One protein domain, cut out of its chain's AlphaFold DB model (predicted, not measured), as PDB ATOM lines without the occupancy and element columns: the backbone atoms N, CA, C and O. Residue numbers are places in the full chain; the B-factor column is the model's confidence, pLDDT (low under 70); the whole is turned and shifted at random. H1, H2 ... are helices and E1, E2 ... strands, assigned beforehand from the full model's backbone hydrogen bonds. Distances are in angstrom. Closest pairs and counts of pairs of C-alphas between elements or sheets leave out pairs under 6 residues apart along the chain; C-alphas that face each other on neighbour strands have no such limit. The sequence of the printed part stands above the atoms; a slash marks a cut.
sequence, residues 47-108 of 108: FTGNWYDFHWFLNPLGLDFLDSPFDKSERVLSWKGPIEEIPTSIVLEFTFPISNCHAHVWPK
ATOM      1  N   PHE A  47     280.739 164.634 249.904       90.69
ATOM      2  CA  PHE A  47     281.783 163.964 250.666       90.69
ATOM      3  C   PHE A  47     281.660 162.446 250.513       90.69
ATOM      4  O   PHE A  47     280.621 161.868 250.825       90.69
ATOM      5  N   THR A  48     282.726 161.793 250.055       86.31
ATOM      6  CA  THR A  48     282.749 160.344 249.768       86.31
ATOM      7  C   THR A  48     283.298 159.502 250.925       86.31
ATOM      8  O   THR A  48     283.525 158.304 250.772       86.31
ATOM      9  N   GLY A  49     283.544 160.113 252.089       86.00
ATOM     10  CA  GLY A  49     284.166 159.473 253.254       86.00
ATOM     11  C   GLY A  49     285.666 159.743 253.378       86.00
ATOM     12  O   GLY A  49     286.183 159.773 254.489       86.00
ATOM     13  N   ASN A  50     286.345 160.006 252.257       90.38
ATOM     14  CA  ASN A  50     287.790 160.265 252.223       90.38
ATOM     15  C   ASN A  50     288.153 161.627 251.612       90.38
ATOM     16  O   ASN A  50     289.234 162.143 251.886       90.38
ATOM     17  N   TRP A  51     287.279 162.217 250.794       95.38
ATOM     18  CA  TRP A  51     287.488 163.532 250.191       95.38
ATOM     19  C   TRP A  51     286.159 164.215 249.862       95.38
ATOM     20  O   TRP A  51     285.113 163.572 249.752       95.38
ATOM     21  N   TYR A  52     286.231 165.528 249.690       96.25
ATOM     22  CA  TYR A  52     285.197 166.366 249.103       96.25
ATOM     23  C   TYR A  52     285.408 166.440 247.593       96.25
ATOM     24  O   TYR A  52     286.529 166.677 247.141       96.25
ATOM     25  N   ASP A  53     284.344 166.227 246.830       96.12
ATOM     26  CA  ASP A  53     284.305 166.365 245.380       96.12
ATOM     27  C   ASP A  53     283.727 167.730 244.990       96.12
ATOM     28  O   ASP A  53     282.590 168.051 245.339       96.12
ATOM     29  N   PHE A  54     284.516 168.532 244.273       96.88
ATOM     30  CA  PHE A  54     284.149 169.854 243.767       96.88
ATOM     31  C   PHE A  54     283.940 169.894 242.249       96.88
ATOM     32  O   PHE A  54     283.710 170.980 241.720       96.88
ATOM     33  N   HIS A  55     283.939 168.761 241.530       95.69
ATOM     34  CA  HIS A  55     283.634 168.768 240.088       95.69
ATOM     35  C   HIS A  55     282.283 169.424 239.794       95.69
ATOM     36  O   HIS A  55     282.148 170.143 238.808       95.69
ATOM     37  N   TRP A  56     281.299 169.214 240.674       95.25
ATOM     38  CA  TRP A  56     279.977 169.827 240.544       95.25
ATOM     39  C   TRP A  56     280.050 171.354 240.470       95.25
ATOM     40  O   TRP A  56     279.275 171.949 239.738       95.25
ATOM     41  N   PHE A  57     280.980 171.975 241.197       96.38
ATOM     42  CA  PHE A  57     281.128 173.423 241.278       96.38
ATOM     43  C   PHE A  57     282.077 173.963 240.209       96.38
ATOM     44  O   PHE A  57     281.810 174.989 239.596       96.38
ATOM     45  N   LEU A  58     283.194 173.271 239.982       96.75
ATOM     46  CA  LEU A  58     284.259 173.746 239.105       96.75
ATOM     47  C   LEU A  58     283.936 173.556 237.619       96.75
ATOM     48  O   LEU A  58     284.231 174.447 236.822       96.75
ATOM     49  N   ASN A  59     283.306 172.437 237.240       95.75
ATOM     50  CA  ASN A  59     283.058 172.118 235.831       95.75
ATOM     51  C   ASN A  59     282.168 173.159 235.128       95.75
ATOM     52  O   ASN A  59     282.551 173.585 234.038       95.75
ATOM     53  N   PRO A  60     281.037 173.621 235.709       96.06
ATOM     54  CA  PRO A  60     280.220 174.663 235.079       96.06
ATOM     55  C   PRO A  60     280.963 175.992 234.899       96.06
ATOM     56  O   PRO A  60     280.630 176.763 234.006       96.06
ATOM     57  N   LEU A  61     281.986 176.244 235.720       95.56
ATOM     58  CA  LEU A  61     282.810 177.453 235.671       95.56
ATOM     59  C   LEU A  61     284.043 177.301 234.763       95.56
ATOM     60  O   LEU A  61     284.769 178.272 234.556       95.56
ATOM     61  N   GLY A  62     284.308 176.097 234.240       95.38
ATOM     62  CA  GLY A  62     285.518 175.795 233.472       95.38
ATOM     63  C   GLY A  62     286.807 175.908 234.290       95.38
ATOM     64  O   GLY A  62     287.857 176.221 233.730       95.38
ATOM     65  N   LEU A  63     286.725 175.699 235.606       96.81
ATOM     66  CA  LEU A  63     287.848 175.833 236.532       96.81
ATOM     67  C   LEU A  63     288.417 174.471 236.939       96.81
ATOM     68  O   LEU A  63     287.757 173.440 236.859       96.81
ATOM     69  N   ASP A  64     289.652 174.500 237.427       96.56
ATOM     70  CA  ASP A  64     290.376 173.359 237.986       96.56
ATOM     71  C   ASP A  64     291.345 173.889 239.047       96.56
ATOM     72  O   ASP A  64     292.019 174.889 238.808       96.56
ATOM     73  N   PHE A  65     291.436 173.262 240.220       95.94
ATOM     74  CA  PHE A  65     292.262 173.787 241.311       95.94
ATOM     75  C   PHE A  65     293.754 173.918 240.960       95.94
ATOM     76  O   PHE A  65     294.445 174.741 241.567       95.94
ATOM     77  N   LEU A  66     294.262 173.105 240.032       92.00
ATOM     78  CA  LEU A  66     295.663 173.086 239.614       92.00
ATOM     79  C   LEU A  66     295.875 173.817 238.286       92.00
ATOM     80  O   LEU A  66     296.810 174.611 238.187       92.00
ATOM     81  N   ASP A  67     295.014 173.581 237.293       90.56
ATOM     82  CA  ASP A  67     295.170 174.181 235.958       90.56
ATOM     83  C   ASP A  67     294.664 175.633 235.909       90.56
ATOM     84  O   ASP A  67     295.151 176.441 235.116       90.56
ATOM     85  N   SER A  68     293.730 175.996 236.792       88.06
ATOM     86  CA  SER A  68     293.327 177.380 237.069       88.06
ATOM     87  C   SER A  68     293.861 177.763 238.447       88.06
ATOM     88  O   SER A  68     293.113 177.683 239.410       88.06
ATOM     89  N   PRO A  69     295.145 178.128 238.591       84.25
ATOM     90  CA  PRO A  69     295.869 178.003 239.854       84.25
ATOM     91  C   PRO A  69     295.150 178.710 241.010       84.25
ATOM     92  O   PRO A  69     295.131 179.939 241.088       84.25
ATOM     93  N   PHE A  70     294.559 177.918 241.908       96.88
ATOM     94  CA  PHE A  70     294.035 178.409 243.177       96.88
ATOM     95  C   PHE A  70     295.210 178.656 244.125       96.88
ATOM     96  O   PHE A  70     296.081 177.800 244.307       96.88
ATOM     97  N   ASP A  71     295.196 179.803 244.796       96.81
ATOM     98  CA  ASP A  71     296.074 180.058 245.926       96.81
ATOM     99  C   ASP A  71     295.675 179.139 247.082       96.81
ATOM    100  O   ASP A  71     294.515 179.096 247.503       96.81
ATOM    101  N   LYS A  72     296.652 178.405 247.614       96.50
ATOM    102  CA  LYS A  72     296.447 177.438 248.690       96.50
ATOM    103  C   LYS A  72     297.145 177.872 249.970       96.50
ATOM    104  O   LYS A  72     298.349 178.121 249.981       96.50
ATOM    105  N   SER A  73     296.403 177.855 251.072       96.31
ATOM    106  CA  SER A  73     296.939 177.934 252.435       96.31
ATOM    107  C   SER A  73     296.688 176.627 253.198       96.31
ATOM    108  O   SER A  73     296.261 175.632 252.614       96.31
ATOM    109  N   GLU A  74     296.961 176.603 254.508       97.62
ATOM    110  CA  GLU A  74     296.753 175.409 255.335       97.62
ATOM    111  C   GLU A  74     295.319 174.874 255.231       97.62
ATOM    112  O   GLU A  74     295.147 173.664 255.148       97.62
ATOM    113  N   ARG A  75     294.308 175.754 255.208       98.06
ATOM    114  CA  ARG A  75     292.881 175.383 255.291       98.06
ATOM    115  C   ARG A  75     291.987 176.071 254.262       98.06
ATOM    116  O   ARG A  75     290.770 176.035 254.400       98.06
ATOM    117  N   VAL A  76     292.575 176.749 253.277       98.25
ATOM    118  CA  VAL A  76     291.826 177.559 252.307       98.25
ATOM    119  C   VAL A  76     292.361 177.335 250.901       98.25
ATOM    120  O   VAL A  76     293.580 177.318 250.708       98.25
ATOM    121  N   LEU A  77     291.447 177.212 249.939       97.88
ATOM    122  CA  LEU A  77     291.705 177.402 248.511       97.88
ATOM    123  C   LEU A  77     290.991 178.674 248.061       97.88
ATOM    124  O   LEU A  77     289.798 178.832 248.323       97.88
ATOM    125  N   SER A  78     291.693 179.573 247.381       98.19
ATOM    126  CA  SER A  78     291.097 180.802 246.860       98.19
ATOM    127  C   SER A  78     291.495 181.073 245.422       98.19
ATOM    128  O   SER A  78     292.636 180.844 245.037       98.19
ATOM    129  N   TRP A  79     290.570 181.618 244.647       98.31
ATOM    130  CA  TRP A  79     290.796 182.008 243.263       98.31
ATOM    131  C   TRP A  79     290.149 183.357 242.986       98.31
ATOM    132  O   TRP A  79     289.104 183.689 243.551       98.31
ATOM    133  N   LYS A  80     290.779 184.142 242.114       97.94
ATOM    134  CA  LYS A  80     290.257 185.421 241.637       97.94
ATOM    135  C   LYS A  80     290.423 185.505 240.132       97.94
ATOM    136  O   LYS A  80     291.520 185.304 239.619       97.94
ATOM    137  N   GLY A  81     289.355 185.883 239.449       96.19
ATOM    138  CA  GLY A  81     289.361 186.056 238.005       96.19
ATOM    139  C   GLY A  81     287.976 186.395 237.466       96.19
ATOM    140  O   GLY A  81     287.008 186.455 238.227       96.19
ATOM    141  N   PRO A  82     287.870 186.677 236.163       95.94
ATOM    142  CA  PRO A  82     286.585 186.906 235.524       95.94
ATOM    143  C   PRO A  82     285.864 185.577 235.254       95.94
ATOM    144  O   PRO A  82     286.480 184.626 234.776       95.94
ATOM    145  N   ILE A  83     284.556 185.541 235.499       94.12
ATOM    146  CA  ILE A  83     283.635 184.500 235.020       94.12
ATOM    147  C   ILE A  83     282.570 185.230 234.214       94.12
ATOM    148  O   ILE A  83     281.941 186.137 234.748       94.12
ATOM    149  N   GLU A  84     282.439 184.912 232.925       92.56
ATOM    150  CA  GLU A  84     281.550 185.643 232.002       92.56
ATOM    151  C   GLU A  84     281.737 187.173 232.075       92.56
ATOM    152  O   GLU A  84     280.785 187.940 232.157       92.56
ATOM    153  N   GLU A  85     282.998 187.622 232.098       94.88
ATOM    154  CA  GLU A  85     283.397 189.037 232.238       94.88
ATOM    155  C   GLU A  85     283.085 189.682 233.605       94.88
ATOM    156  O   GLU A  85     283.465 190.830 233.847       94.88
ATOM    157  N   ILE A  86     282.490 188.944 234.547       94.94
ATOM    158  CA  ILE A  86     282.184 189.417 235.901       94.94
ATOM    159  C   ILE A  86     283.368 189.123 236.838       94.94
ATOM    160  O   ILE A  86     283.743 187.957 237.011       94.94
ATOM    161  N   PRO A  87     283.962 190.147 237.489       97.06
ATOM    162  CA  PRO A  87     285.000 189.943 238.494       97.06
ATOM    163  C   PRO A  87     284.491 189.067 239.640       97.06
ATOM    164  O   PRO A  87     283.584 189.455 240.373       97.06
ATOM    165  N   THR A  88     285.109 187.903 239.811       96.69
ATOM    166  CA  THR A  88     284.668 186.880 240.758       96.69
ATOM    167  C   THR A  88     285.806 186.490 241.697       96.69
ATOM    168  O   THR A  88     286.976 186.427 241.314       96.69
ATOM    169  N   SER A  89     285.454 186.233 242.958       97.75
ATOM    170  CA  SER A  89     286.342 185.641 243.957       97.75
ATOM    171  C   SER A  89     285.694 184.369 244.483       97.75
ATOM    172  O   SER A  89     284.557 184.407 244.943       97.75
ATOM    173  N   ILE A  90     286.433 183.266 244.456       98.00
ATOM    174  CA  ILE A  90     286.023 181.980 245.022       98.00
ATOM    175  C   ILE A  90     286.897 181.722 246.241       98.00
ATOM    176  O   ILE A  90     288.118 181.860 246.165       98.00
ATOM    177  N   VAL A  91     286.278 181.352 247.359       98.12
ATOM    178  CA  VAL A  91     286.977 180.981 248.593       98.12
ATOM    179  C   VAL A  91     286.338 179.713 249.142       98.12
ATOM    180  O   VAL A  91     285.138 179.682 249.394       98.12
ATOM    181  N   LEU A  92     287.146 178.670 249.311       97.50
ATOM    182  CA  LEU A  92     286.760 177.414 249.943       97.50
ATOM    183  C   LEU A  92     287.512 177.299 251.267       97.50
ATOM    184  O   LEU A  92     288.736 177.156 251.265       97.50
ATOM    185  N   GLU A  93     286.788 177.372 252.380       97.94
ATOM    186  CA  GLU A  93     287.350 177.309 253.732       97.94
ATOM    187  C   GLU A  93     287.018 175.977 254.405       97.94
ATOM    188  O   GLU A  93     285.881 175.506 254.369       97.94
ATOM    189  N   PHE A  94     288.018 175.373 255.048       96.31
ATOM    190  CA  PHE A  94     287.903 174.066 255.684       96.31
ATOM    191  C   PHE A  94     288.247 174.147 257.176       96.31
ATOM    192  O   PHE A  94     289.107 174.911 257.616       96.31
ATOM    193  N   THR A  95     287.609 173.307 257.991       96.19
ATOM    194  CA  THR A  95     287.868 173.243 259.442       96.19
ATOM    195  C   THR A  95     289.138 172.459 259.797       96.19
ATOM    196  O   THR A  95     289.523 172.396 260.966       96.19
ATOM    197  N   PHE A  96     289.825 171.901 258.797       95.62
ATOM    198  CA  PHE A  96     291.010 171.055 258.923       95.62
ATOM    199  C   PHE A  96     292.077 171.426 257.875       95.62
ATOM    200  O   PHE A  96     291.738 172.017 256.848       95.62
ATOM    201  N   PRO A  97     293.363 171.099 258.109       97.69
ATOM    202  CA  PRO A  97     294.416 171.259 257.110       97.69
ATOM    203  C   PRO A  97     294.156 170.426 255.853       97.69
ATOM    204  O   PRO A  97     293.785 169.260 255.969       97.69
ATOM    205  N   ILE A  98     294.384 170.986 254.664       97.56
ATOM    206  CA  ILE A  98     293.968 170.370 253.400       97.56
ATOM    207  C   ILE A  98     295.117 169.927 252.492       97.56
ATOM    208  O   ILE A  98     296.163 170.572 252.347       97.56
ATOM    209  N   SER A  99     294.857 168.844 251.771       96.94
ATOM    210  CA  SER A  99     295.487 168.521 250.497       96.94
ATOM    211  C   SER A  99     294.433 168.482 249.388       96.94
ATOM    212  O   SER A  99     293.246 168.342 249.667       96.94
ATOM    213  N   ASN A 100     294.849 168.656 248.134       96.50
ATOM    214  CA  ASN A 100     293.934 168.680 246.997       96.50
ATOM    215  C   ASN A 100     294.605 168.171 245.717       96.50
ATOM    216  O   ASN A 100     295.834 168.146 245.618       96.50
ATOM    217  N   CYS A 101     293.781 167.806 244.742       95.12
ATOM    218  CA  CYS A 101     294.162 167.687 243.336       95.12
ATOM    219  C   CYS A 101     293.267 168.606 242.491       95.12
ATOM    220  O   CYS A 101     292.785 169.604 243.017       95.12
ATOM    221  N   HIS A 102     293.050 168.257 241.223       95.94
ATOM    222  CA  HIS A 102     292.211 168.943 240.238       95.94
ATOM    223  C   HIS A 102     290.852 169.426 240.771       95.94
ATOM    224  O   HIS A 102     290.512 170.597 240.643       95.94
ATOM    225  N   ALA A 103     290.099 168.548 241.441       96.50
ATOM    226  CA  ALA A 103     288.768 168.883 241.959       96.50
ATOM    227  C   ALA A 103     288.429 168.205 243.295       96.50
ATOM    228  O   ALA A 103     287.329 168.371 243.818       96.50
ATOM    229  N   HIS A 104     289.358 167.442 243.875       97.00
ATOM    230  CA  HIS A 104     289.141 166.785 245.162       97.00
ATOM    231  C   HIS A 104     289.938 167.468 246.268       97.00
ATOM    232  O   HIS A 104     291.088 167.851 246.045       97.00
ATOM    233  N   VAL A 105     289.355 167.552 247.465       97.44
ATOM    234  CA  VAL A 105     290.004 168.083 248.675       97.44
ATOM    235  C   VAL A 105     289.864 167.087 249.822       97.44
ATOM    236  O   VAL A 105     288.778 166.567 250.059       97.44
ATOM    237  N   TRP A 106     290.938 166.819 250.561       97.38
ATOM    238  CA  TRP A 106     290.934 165.896 251.701       97.38
ATOM    239  C   TRP A 106     291.797 166.408 252.861       97.38
ATOM    240  O   TRP A 106     292.669 167.255 252.641       97.38
ATOM    241  N   PRO A 107     291.573 165.918 254.098       95.88
ATOM    242  CA  PRO A 107     292.431 166.240 255.231       95.88
ATOM    243  C   PRO A 107     293.881 165.816 254.989       95.88
ATOM    244  O   PRO A 107     294.140 164.737 254.451       95.88
ATOM    245  N   LYS A 108     294.818 166.674 255.383       91.75
ATOM    246  CA  LYS A 108     296.254 166.390 255.359       91.75
ATOM    247  C   LYS A 108     296.701 165.600 256.585       91.75
ATOM    248  O   LYS A 108     296.196 165.894 257.691       91.75
TER     249      LYS A 108
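Overview. This is residues 47 to 108 of the 108 residues of an uncharacterized protein of marine sediment metagenome (UniProt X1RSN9). A long two-stranded hairpin, E1 and E2, makes the longest axis, and a much shorter hairpin, E3 and E4, sits near its open end. The short helix H1 lies across a gap from the long hairpin, and a long loop, residues 62 to 75, runs from H1 to E1. The printed part has 62 residues, with one named helix and then four named strands in two separate antiparallel sheets, E1 - E2 and E3 - E4. The class is mixed, helices and strands, with under half of the residues in named elements. The whole is compact, with a radius of gyration of the C-alphas of 11.6 A, yet elongated, spanning 35 by 21 by 17 A.

Arrangement. Residues 52 to 53 pair antiparallel with residues 104 to 105 of E4, residues 104 to 107. In H1, residues 55 to 61, 1 of 3 O i to N i+4 pairs and 1 of 4 O i to N i+3 pairs are within hydrogen-bond range. The closest C-alphas of H1 and E1, residues 76 to 83, are those of Leu 61 and Ile 83, 7.1 A apart. E1 and E2, residues 86 to 93, form an antiparallel hairpin at 167 degrees, with N 79 and O 90 2.9 A apart. E2 and E3, residues 98 to 100, are apart. E3 and E4 form an antiparallel hairpin at 153 degrees, with N 99 and O 106 2.8 A apart.

Along the chain. H1 begins at C-alpha 55 (283.634, 168.768, 240.088) and is 9.8 A long. E1 is 20.3 A long and bends by 52 degrees at residue 80; E2 is 22.2 A long. E3 measures 6.6 A and E4 10.6 A, ending at C-alpha 107 (292.431, 166.240, 255.231).

Size, cuts and confidence. The C-alphas farthest apart, those of Gly 49 and Glu 85, are 36.3 A apart. The link from H1 to E1 is long; the other three are tight. The printed part has no cut, and no printed residue has a pLDDT under 70.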